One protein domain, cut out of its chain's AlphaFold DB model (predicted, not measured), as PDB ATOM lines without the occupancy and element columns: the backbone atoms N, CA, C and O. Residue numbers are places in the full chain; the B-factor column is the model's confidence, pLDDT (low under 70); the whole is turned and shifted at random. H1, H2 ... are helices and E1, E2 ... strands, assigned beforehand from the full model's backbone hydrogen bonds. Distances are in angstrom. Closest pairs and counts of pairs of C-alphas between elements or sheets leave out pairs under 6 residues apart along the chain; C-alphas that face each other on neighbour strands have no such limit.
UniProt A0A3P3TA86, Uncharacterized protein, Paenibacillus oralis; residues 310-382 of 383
ATOM      1  N   ILE A 310     -53.087 -40.240  38.463       88.69
ATOM      2  CA  ILE A 310     -52.750 -41.121  37.350       88.69
ATOM      3  C   ILE A 310     -52.344 -42.465  37.930       88.69
ATOM      4  O   ILE A 310     -51.584 -42.523  38.897       88.69
ATOM      5  N   GLN A 311     -52.871 -43.539  37.352       90.56
ATOM      6  CA  GLN A 311     -52.526 -44.908  37.708       90.56
ATOM      7  C   GLN A 311     -51.980 -45.629  36.483       90.56
ATOM      8  O   GLN A 311     -52.526 -45.505  35.388       90.56
ATOM      9  N   ILE A 312     -50.908 -46.386  36.690       89.69
ATOM     10  CA  ILE A 312     -50.292 -47.231  35.672       89.69
ATOM     11  C   ILE A 312     -50.270 -48.646  36.225       89.69
ATOM     12  O   ILE A 312     -49.729 -48.897  37.305       89.69
ATOM     13  N   ASN A 313     -50.915 -49.550  35.496       89.75
ATOM     14  CA  ASN A 313     -51.109 -50.927  35.923       89.75
ATOM     15  C   ASN A 313     -50.002 -51.833  35.387       89.75
ATOM     16  O   ASN A 313     -49.392 -51.532  34.360       89.75
ATOM     17  N   LEU A 314     -49.795 -52.961  36.064       89.19
ATOM     18  CA  LEU A 314     -48.923 -54.054  35.628       89.19
ATOM     19  C   LEU A 314     -47.484 -53.603  35.320       89.19
ATOM     20  O   LEU A 314     -46.886 -54.002  34.323       89.19
ATOM     21  N   CYS A 315     -46.925 -52.745  36.167       90.31
ATOM     22  CA  CYS A 315     -45.543 -52.291  36.071       90.31
ATOM     23  C   CYS A 315     -44.580 -53.340  36.630       90.31
ATOM     24  O   CYS A 315     -44.839 -53.911  37.688       90.31
ATOM     25  N   ILE A 316     -43.451 -53.546  35.955       90.56
ATOM     26  CA  ILE A 316     -42.402 -54.463  36.418       90.56
ATOM     27  C   ILE A 316     -41.420 -53.692  37.297       90.56
ATOM     28  O   ILE A 316     -40.875 -52.668  36.874       90.56
ATOM     29  N   VAL A 317     -41.187 -54.196  38.509       92.81
ATOM     30  CA  VAL A 317     -40.176 -53.673  39.427       92.81
ATOM     31  C   VAL A 317     -38.791 -54.083  38.935       92.81
ATOM     32  O   VAL A 317     -38.482 -55.260  38.781       92.81
ATOM     33  N   GLU A 318     -37.933 -53.101  38.716       92.81
ATOM     34  CA  GLU A 318     -36.532 -53.258  38.338       92.81
ATOM     35  C   GLU A 318     -35.628 -52.725  39.453       92.81
ATOM     36  O   GLU A 318     -36.079 -51.996  40.337       92.81
ATOM     37  N   GLN A 319     -34.348 -53.096  39.428       93.62
ATOM     38  CA  GLN A 319     -33.365 -52.665  40.419       93.62
ATOM     39  C   GLN A 319     -32.125 -52.097  39.733       93.62
ATOM     40  O   GLN A 319     -31.561 -52.725  38.837       93.62
ATOM     41  N   ASP A 320     -31.684 -50.922  40.177       92.75
ATOM     42  CA  ASP A 320     -30.383 -50.349  39.829       92.75
ATOM     43  C   ASP A 320     -29.648 -49.857  41.090       92.75
ATOM     44  O   ASP A 320     -30.035 -50.161  42.222       92.75
ATOM     45  N   THR A 321     -28.550 -49.122  40.908       88.19
ATOM     46  CA  THR A 321     -27.755 -48.568  42.015       88.19
ATOM     47  C   THR A 321     -28.518 -47.551  42.868       88.19
ATOM     48  O   THR A 321     -28.104 -47.290  43.996       88.19
ATOM     49  N   GLY A 322     -29.605 -46.972  42.351       85.69
ATOM     50  CA  GLY A 322     -30.469 -46.015  43.039       85.69
ATOM     51  C   GLY A 322     -31.622 -46.653  43.819       85.69
ATOM     52  O   GLY A 322     -32.289 -45.951  44.576       85.69
ATOM     53  N   GLY A 323     -31.852 -47.963  43.673       93.00
ATOM     54  CA  GLY A 323     -32.897 -48.707  44.381       93.00
ATOM     55  C   GLY A 323     -33.874 -49.408  43.440       93.00
ATOM     56  O   GLY A 323     -33.552 -49.699  42.286       93.00
ATOM     57  N   LEU A 324     -35.070 -49.715  43.951       94.50
ATOM     58  CA  LEU A 324     -36.143 -50.307  43.150       94.50
ATOM     59  C   LEU A 324     -36.906 -49.219  42.391       94.50
ATOM     60  O   LEU A 324     -37.272 -48.193  42.966       94.50
ATOM     61  N   PHE A 325     -37.181 -49.450  41.114       94.38
ATOM     62  CA  PHE A 325     -37.902 -48.516  40.253       94.38
ATOM     63  C   PHE A 325     -38.833 -49.246  39.286       94.38
ATOM     64  O   PHE A 325     -38.736 -50.455  39.111       94.38
ATOM     65  N   VAL A 326     -39.726 -48.506  38.630       92.00
ATOM     66  CA  VAL A 326     -40.490 -48.997  37.476       92.00
ATOM     67  C   VAL A 326     -40.234 -48.111  36.260       92.00
ATOM     68  O   VAL A 326     -40.238 -46.882  36.355       92.00
ATOM     69  N   GLN A 327     -39.983 -48.736  35.110       87.12
ATOM     70  CA  GLN A 327     -39.798 -48.056  33.817       87.12
ATOM     71  C   GLN A 327     -40.607 -48.712  32.691       87.12
ATOM     72  O   GLN A 327     -40.763 -48.123  31.623       87.12
ATOM     73  N   ARG A 328     -41.143 -49.916  32.910       82.88
ATOM     74  CA  ARG A 328     -41.942 -50.655  31.933       82.88
ATOM     75  C   ARG A 328     -43.301 -51.024  32.518       82.88
ATOM     76  O   ARG A 328     -43.377 -51.484  33.656       82.88
ATOM     77  N   ALA A 329     -44.343 -50.805  31.724       73.12
ATOM     78  CA  ALA A 329     -45.693 -51.295  31.941       73.12
ATOM     79  C   ALA A 329     -45.931 -52.506  31.028       73.12
ATOM     80  O   ALA A 329     -45.504 -52.500  29.873       73.12
ATOM     81  N   ASP A 330     -46.620 -53.519  31.553       65.56
ATOM     82  CA  ASP A 330     -46.853 -54.821  30.923       65.56
ATOM     83  C   ASP A 330     -45.556 -55.628  30.659       65.56
ATOM     84  O   ASP A 330     -44.452 -55.116  30.470       65.56
ATOM     85  N   SER A 331     -45.701 -56.949  30.619       54.50
ATOM     86  CA  SER A 331     -44.689 -57.941  30.230       54.50
ATOM     87  C   SER A 331     -44.062 -57.719  28.842       54.50
ATOM     88  O   SER A 331     -43.085 -58.381  28.490       54.50
ATOM     89  N   GLY A 332     -44.597 -56.787  28.049       50.09
ATOM     90  CA  GLY A 332     -44.179 -56.488  26.685       50.09
ATOM     91  C   GLY A 332     -43.661 -55.063  26.515       50.09
ATOM     92  O   GLY A 332     -44.383 -54.225  25.996       50.09
ATOM     93  N   GLN A 333     -42.409 -54.809  26.917       52.12
ATOM     94  CA  GLN A 333     -41.524 -53.699  26.489       52.12
ATOM     95  C   GLN A 333     -42.076 -52.255  26.481       52.12
ATOM     96  O   GLN A 333     -41.368 -51.341  26.053       52.12
ATOM     97  N   THR A 334     -43.289 -52.005  26.968       62.91
ATOM     98  CA  THR A 334     -43.923 -50.695  26.864       62.91
ATOM     99  C   THR A 334     -43.340 -49.823  27.949       62.91
ATOM    100  O   THR A 334     -43.568 -50.028  29.139       62.91
ATOM    101  N   LYS A 335     -42.513 -48.867  27.546       75.38
ATOM    102  CA  LYS A 335     -41.923 -47.936  28.494       75.38
ATOM    103  C   LYS A 335     -43.020 -47.070  29.087       75.38
ATOM    104  O   LYS A 335     -43.956 -46.667  28.400       75.38
ATOM    105  N   VAL A 336     -42.888 -46.778  30.371       74.19
ATOM    106  CA  VAL A 336     -43.778 -45.854  31.050       74.19
ATOM    107  C   VAL A 336     -43.503 -44.461  30.491       74.19
ATOM    108  O   VAL A 336     -42.451 -43.876  30.746       74.19
ATOM    109  N   VAL A 337     -44.435 -43.950  29.688       75.88
ATOM    110  CA  VAL A 337     -44.371 -42.608  29.105       75.88
ATOM    111  C   VAL A 337     -45.312 -41.697  29.879       75.88
ATOM    112  O   VAL A 337     -46.502 -41.982  30.002       75.88
ATOM    113  N   PHE A 338     -44.784 -40.590  30.388       76.94
ATOM    114  CA  PHE A 338     -45.567 -39.539  31.024       76.94
ATOM    115  C   PHE A 338     -45.062 -38.176  30.545       76.94
ATOM    116  O   PHE A 338     -43.855 -37.953  30.492       76.94
ATOM    117  N   ASP A 339     -45.987 -37.285  30.182       76.38
ATOM    118  CA  ASP A 339     -45.684 -35.969  29.592       76.38
ATOM    119  C   ASP A 339     -44.802 -36.050  28.325       76.38
ATOM    120  O   ASP A 339     -43.859 -35.293  28.120       76.38
ATOM    121  N   GLY A 340     -45.066 -37.054  27.478       75.69
ATOM    122  CA  GLY A 340     -44.351 -37.267  26.214       75.69
ATOM    123  C   GLY A 340     -42.935 -37.843  26.344       75.69
ATOM    124  O   GLY A 340     -42.294 -38.077  25.321       75.69
ATOM    125  N   ALA A 341     -42.456 -38.114  27.562       80.12
ATOM    126  CA  ALA A 341     -41.130 -38.669  27.814       80.12
ATOM    127  C   ALA A 341     -41.186 -40.002  28.571       80.12
ATOM    128  O   ALA A 341     -42.051 -40.238  29.415       80.12
ATOM    129  N   GLU A 342     -40.225 -40.876  28.279       85.25
ATOM    130  CA  GLU A 342     -39.991 -42.087  29.063       85.25
ATOM    131  C   GLU A 342     -39.547 -41.704  30.474       85.25
ATOM    132  O   GLU A 342     -38.602 -40.931  30.649       85.25
ATOM    133  N   ARG A 343     -40.208 -42.263  31.487       86.06
ATOM    134  CA  ARG A 343     -39.947 -41.924  32.884       86.06
ATOM    135  C   ARG A 343     -39.622 -43.163  33.702       86.06
ATOM    136  O   ARG A 343     -40.258 -44.206  33.569       86.06
ATOM    137  N   LYS A 344     -38.627 -43.018  34.574       90.56
ATOM    138  CA  LYS A 344     -38.346 -43.956  35.659       90.56
ATOM    139  C   LYS A 344     -39.012 -43.446  36.929       90.56
ATOM    140  O   LYS A 344     -38.823 -42.287  37.286       90.56
ATOM    141  N   PHE A 345     -39.745 -44.312  37.610       93.56
ATOM    142  CA  PHE A 345     -40.354 -44.010  38.900       93.56
ATOM    143  C   PHE A 345     -39.663 -44.818  39.989       93.56
ATOM    144  O   PHE A 345     -39.860 -46.030  40.076       93.56
ATOM    145  N   TYR A 346     -38.858 -44.155  40.817       95.19
ATOM    146  CA  TYR A 346     -38.230 -44.794  41.970       95.19
ATOM    147  C   TYR A 346     -39.271 -45.064  43.056       95.19
ATOM    148  O   TYR A 346     -40.041 -44.183  43.447       95.19
ATOM    149  N   LEU A 347     -39.312 -46.305  43.532       95.81
ATOM    150  CA  LEU A 347     -40.269 -46.738  44.537       95.81
ATOM    151  C   LEU A 347     -39.810 -46.280  45.919       95.81
ATOM    152  O   LEU A 347     -38.634 -46.348  46.271       95.81
ATOM    153  N   LYS A 348     -40.760 -45.817  46.729       94.94
ATOM    154  CA  LYS A 348     -40.462 -45.325  48.076       94.94
ATOM    155  C   LYS A 348     -40.165 -46.488  49.013       94.94
ATOM    156  O   LYS A 348     -40.921 -47.456  49.045       94.94
ATOM    157  N   GLU A 349     -39.157 -46.319  49.866       94.12
ATOM    158  CA  GLU A 349     -38.728 -47.321  50.854       94.12
ATOM    159  C   GLU A 349     -39.884 -47.853  51.714       94.12
ATOM    160  O   GLU A 349     -39.999 -49.050  51.968       94.12
ATOM    161  N   HIS A 350     -40.812 -46.970  52.094       94.12
ATOM    162  CA  HIS A 350     -42.026 -47.351  52.814       94.12
ATOM    163  C   HIS A 350     -42.843 -48.419  52.069       94.12
ATOM    164  O   HIS A 350     -43.317 -49.374  52.681       94.12
ATOM    165  N   ASP A 351     -43.036 -48.262  50.758       95.50
ATOM    166  CA  ASP A 351     -43.823 -49.203  49.963       95.50
ATOM    167  C   ASP A 351     -43.046 -50.492  49.692       95.50
ATOM    168  O   ASP A 351     -43.644 -51.566  49.765       95.50
ATOM    169  N   ILE A 352     -41.728 -50.385  49.479       95.31
ATOM    170  CA  ILE A 352     -40.811 -51.525  49.347       95.31
ATOM    171  C   ILE A 352     -40.890 -52.410  50.589       95.31
ATOM    172  O   ILE A 352     -41.181 -53.599  50.483       95.31
ATOM    173  N   THR A 353     -40.719 -51.823  51.773       94.06
ATOM    174  CA  THR A 353     -40.773 -52.556  53.040       94.06
ATOM    175  C   THR A 353     -42.173 -53.121  53.300       94.06
ATOM    176  O   THR A 353     -42.317 -54.294  53.645       94.06
ATOM    177  N   ARG A 354     -43.228 -52.314  53.109       93.31
ATOM    178  CA  ARG A 354     -44.617 -52.713  53.391       93.31
ATOM    179  C   ARG A 354     -45.082 -53.884  52.528       93.31
ATOM    180  O   ARG A 354     -45.782 -54.757  53.031       93.31
ATOM    181  N   LEU A 355     -44.733 -53.882  51.243       92.31
ATOM    182  CA  LEU A 355     -45.165 -54.899  50.278       92.31
ATOM    183  C   LEU A 355     -44.096 -55.968  50.019       92.31
ATOM    184  O   LEU A 355     -44.331 -56.871  49.215       92.31
ATOM    185  N   LYS A 356     -42.949 -55.883  50.712       93.75
ATOM    186  CA  LYS A 356     -41.773 -56.742  50.519       93.75
ATOM    187  C   LYS A 356     -41.408 -56.830  49.035       93.75
ATOM    188  O   LYS A 356     -41.430 -57.914  48.452       93.75
ATOM    189  N   LEU A 357     -41.192 -55.668  48.421       95.12
ATOM    190  CA  LEU A 357     -40.925 -55.580  46.990       95.12
ATOM    191  C   LEU A 357     -39.508 -56.039  46.665       95.12
ATOM    192  O   LEU A 357     -38.559 -55.691  47.366       95.12
ATOM    193  N   THR A 358     -39.381 -56.775  45.571       93.50
ATOM    194  CA  THR A 358     -38.114 -57.218  44.987       93.50
ATOM    195  C   THR A 358     -38.131 -57.008  43.475       93.50
ATOM    196  O   THR A 358     -39.196 -56.867  42.872       93.50
ATOM    197  N   GLY A 359     -36.953 -56.986  42.845       92.25
ATOM    198  CA  GLY A 359     -36.864 -56.966  41.383       92.25
ATOM    199  C   GLY A 359     -37.627 -58.146  40.765       92.25
ATOM    200  O   GLY A 359     -37.553 -59.262  41.272       92.25
ATOM    201  N   GLY A 360     -38.372 -57.881  39.694       88.69
ATOM    202  CA  GLY A 360     -39.250 -58.835  39.014       88.69
ATOM    203  C   GLY A 360     -40.715 -58.805  39.464       88.69
ATOM    204  O   GLY A 360     -41.561 -59.328  38.743       88.69
ATOM    205  N   ASP A 361     -41.042 -58.172  40.597       90.50
ATOM    206  CA  ASP A 361     -42.435 -58.049  41.050       90.50
ATOM    207  C   ASP A 361     -43.298 -57.263  40.048       90.50
ATOM    208  O   ASP A 361     -42.827 -56.311  39.420       90.50
ATOM    209  N   ILE A 362     -44.587 -57.607  39.955       91.12
ATOM    210  CA  ILE A 362     -45.572 -56.845  39.176       91.12
ATOM    211  C   ILE A 362     -46.443 -56.016  40.116       91.12
ATOM    212  O   ILE A 362     -47.058 -56.529  41.055       91.12
ATOM    213  N   VAL A 363     -46.510 -54.715  39.857       93.44
ATOM    214  CA  VAL A 363     -47.189 -53.750  40.720       93.44
ATOM    215  C   VAL A 363     -48.032 -52.758  39.930       93.44
ATOM    216  O   VAL A 363     -47.715 -52.412  38.798       93.44
ATOM    217  N   ASP A 364     -49.074 -52.231  40.561       93.69
ATOM    218  CA  ASP A 364     -49.757 -51.033  40.078       93.69
ATOM    219  C   ASP A 364     -49.220 -49.823  40.837       93.69
ATOM    220  O   ASP A 364     -49.149 -49.834  42.072       93.69
ATOM    221  N   ILE A 365     -48.866 -48.764  40.112       94.38
ATOM    222  CA  ILE A 365     -48.403 -47.507  40.702       94.38
ATOM    223  C   ILE A 365     -49.408 -46.388  40.464       94.38
ATOM    224  O   ILE A 365     -50.129 -46.378  39.468       94.38
ATOM    225  N   ALA A 366     -49.435 -45.417  41.371       93.75
ATOM    226  CA  ALA A 366     -50.178 -44.182  41.175       93.75
ATOM    227  C   ALA A 366     -49.405 -42.968  41.680       93.75
ATOM    228  O   ALA A 366     -48.677 -43.045  42.672       93.75
ATOM    229  N   PHE A 367     -49.604 -41.841  41.008       93.88
ATOM    230  CA  PHE A 367     -49.005 -40.549  41.330       93.88
ATOM    231  C   PHE A 367     -49.961 -39.413  40.956       93.88
ATOM    232  O   PHE A 367     -50.932 -39.610  40.222       93.88
ATOM    233  N   TRP A 368     -49.705 -38.216  41.473       92.44
ATOM    234  CA  TRP A 368     -50.448 -37.028  41.068       92.44
ATOM    235  C   TRP A 368     -49.864 -36.450  39.780       92.44
ATOM    236  O   TRP A 368     -48.654 -36.296  39.656       92.44
ATOM    237  N   SER A 369     -50.720 -36.105  38.821       90.31
ATOM    238  CA  SER A 369     -50.330 -35.537  37.520       90.31
ATOM    239  C   SER A 369     -49.439 -34.294  37.624       90.31
ATOM    240  O   SER A 369     -48.585 -34.087  36.768       90.31
ATOM    241  N   ASN A 370     -49.599 -33.492  38.678       90.94
ATOM    242  CA  ASN A 370     -48.780 -32.313  38.959       90.94
ATOM    243  C   ASN A 370     -47.486 -32.616  39.737       90.94
ATOM    244  O   ASN A 370     -46.612 -31.755  39.791       90.94
ATOM    245  N   ASP A 371     -47.359 -33.802  40.335       90.69
ATOM    246  CA  ASP A 371     -46.174 -34.220  41.088       90.69
ATOM    247  C   ASP A 371     -45.924 -35.737  40.948       90.69
ATOM    248  O   ASP A 371     -46.307 -36.533  41.814       90.69
ATOM    249  N   PRO A 372     -45.271 -36.170  39.856       88.12
ATOM    250  CA  PRO A 372     -44.991 -37.583  39.598       88.12
ATOM    251  C   PRO A 372     -44.054 -38.242  40.624       88.12
ATOM    252  O   PRO A 372     -44.091 -39.461  40.788       88.12
ATOM    253  N   GLU A 373     -43.275 -37.458  41.377       89.00
ATOM    254  CA  GLU A 373     -42.401 -37.953  42.456       89.00
ATOM    255  C   GLU A 373     -43.208 -38.406  43.690       89.00
ATOM    256  O   GLU A 373     -42.715 -39.080  44.606       89.00
ATOM    257  N   THR A 374     -44.509 -38.101  43.723       91.75
ATOM    258  CA  THR A 374     -45.415 -38.624  44.751       91.75
ATOM    259  C   THR A 374     -45.695 -40.112  44.617       91.75
ATOM    260  O   THR A 374     -46.325 -40.643  45.532       91.75
ATOM    261  N   VAL A 375     -45.181 -40.776  43.573       94.62
ATOM    262  CA  VAL A 375     -45.438 -42.179  43.235       94.62
ATOM    263  C   VAL A 375     -45.521 -43.102  44.446       94.62
ATOM    264  O   VAL A 375     -44.689 -43.080  45.360       94.62
ATOM    265  N   ARG A 376     -46.583 -43.906  44.449       96.94
ATOM    266  CA  ARG A 376     -46.867 -44.933  45.443       96.94
ATOM    267  C   ARG A 376     -47.215 -46.236  44.762       96.94
ATOM    268  O   ARG A 376     -47.879 -46.239  43.726       96.94
ATOM    269  N   VAL A 377     -46.846 -47.333  45.407       95.81
ATOM    270  CA  VAL A 377     -47.315 -48.659  45.012       95.81
ATOM    271  C   VAL A 377     -48.707 -48.880  45.593       95.81
ATOM    272  O   VAL A 377     -48.904 -48.875  46.815       95.81
ATOM    273  N   VAL A 378     -49.675 -49.030  44.694       94.31
ATOM    274  CA  VAL A 378     -51.101 -49.200  44.989       94.31
ATOM    275  C   VAL A 378     -51.393 -50.654  45.315       94.31
ATOM    276  O   VAL A 378     -52.045 -50.946  46.315       94.31
ATOM    277  N   TRP A 379     -50.880 -51.558  44.484       94.38
ATOM    278  CA  TRP A 379     -51.148 -52.983  44.574       94.38
ATOM    279  C   TRP A 379     -49.921 -53.779  44.141       94.38
ATOM    280  O   TRP A 379     -49.255 -53.399  43.181       94.38
ATOM    281  N   LYS A 380     -49.632 -54.871  44.852       93.75
ATOM    282  CA  LYS A 380     -48.690 -55.902  44.414       93.75
ATOM    283  C   LYS A 380     -49.515 -57.077  43.913       93.75
ATOM    284  O   LYS A 380     -50.355 -57.587  44.651       93.75
ATOM    285  N   HIS A 381     -49.281 -57.483  42.675       87.62
ATOM    286  CA  HIS A 381     -49.895 -58.678  42.122       87.62
ATOM    287  C   HIS A 381     -49.097 -59.887  42.599       87.62
ATOM    288  O   HIS A 381     -47.877 -59.935  42.441       87.62
ATOM    289  N   TYR A 382     -49.788 -60.826  43.233       77.44
ATOM    290  CA  TYR A 382     -49.248 -62.148  43.508       77.44
ATOM    291  C   TYR A 382     -49.602 -62.992  42.292       77.44
ATOM    292  O   TYR A 382     -50.784 -63.170  42.000       77.44
TER     293      TYR A 382
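Overview. This is residues 310 to 382 of the 383 residues of an uncharacterized protein of Paenibacillus oralis (UniProt A0A3P3TA86). One sheet of four strands, strongly twisted and curled like part of a small barrel, makes the body, and a short helix, H1, sits by the gap between its edge strands E2 and E4, nearest to E4. The long link from E2 to H1 loops away and comes back beside E2, where residues 345 to 346 add a short antiparallel pairing to the curl. The printed part has 73 residues, with one named helix and four named strands in the order E1, E2, H1, E3, E4; the sheet's order is E2, E1, E3, E4, all antiparallel, and the class is mostly strand. The whole is compact and rounded, with a radius of gyration of the C-alphas of 11.1 A and spans of 31 by 26 by 24 A.

Along the chain. E1, residues 310 to 320, begins with C-alpha 310 at (-52.750, -41.121, 37.350), is 24.3 A long and bends by 85 degrees at residue 314. E2, residues 323 to 329, is 18.0 A long. H1, residues 349 to 355, is 10.0 A long, with C-alpha 349 at (-38.728, -47.321, 50.854). E3, residues 362 to 368, is 20.5 A long. E4, residues 371 to 381, is 24.8 A long, bends by 60 degrees at residue 374 and ends with C-alpha 381 at (-49.895, -58.678, 42.122).

Arrangement. E1 and E2 form a hairpin, antiparallel at 131 degrees, with N 318 and O 325 2.8 A apart, within hydrogen-bond range. E1 and E3 are antiparallel neighbours at 119 degrees, with N 312 and O 365 2.9 A apart. E3 and E4 form the second hairpin, antiparallel at 151 degrees, with N 366 and O 376 2.9 A apart. The edge strands E2 and E4 are apart. H1 is on the sheet at a height of 7.6 A and lies over none of the strands, but only just: 2 of its C-alphas fall on E3. The closest C-alphas of H1 and E4 are those of Asp 351 and Val 377, 6.1 A apart; those of H1 and E2 are Ile 352 and Leu 324, 7.9 A apart. E2, H1 and E3 make a split strand-helix-strand unit, two strands of one sheet that are not neighbours, with a helix between them along the chain and E1 between them in the sheet, and its crossover is left-handed. In H1 every O i to N i+4 pair is within hydrogen-bond range.

Size, cuts and confidence. The C-alphas of Gly 340 and Arg 354, 31.3 A apart, are the two farthest apart. The printed part has no cut. The link from E2 to H1, residues 330 to 348, is long; those from E1 to E2 and from E3 to E4 are tight, and that from H1 to E3 is short. The mean pLDDT of the printed part is 87.6, and residues 330 to 334 are under 70.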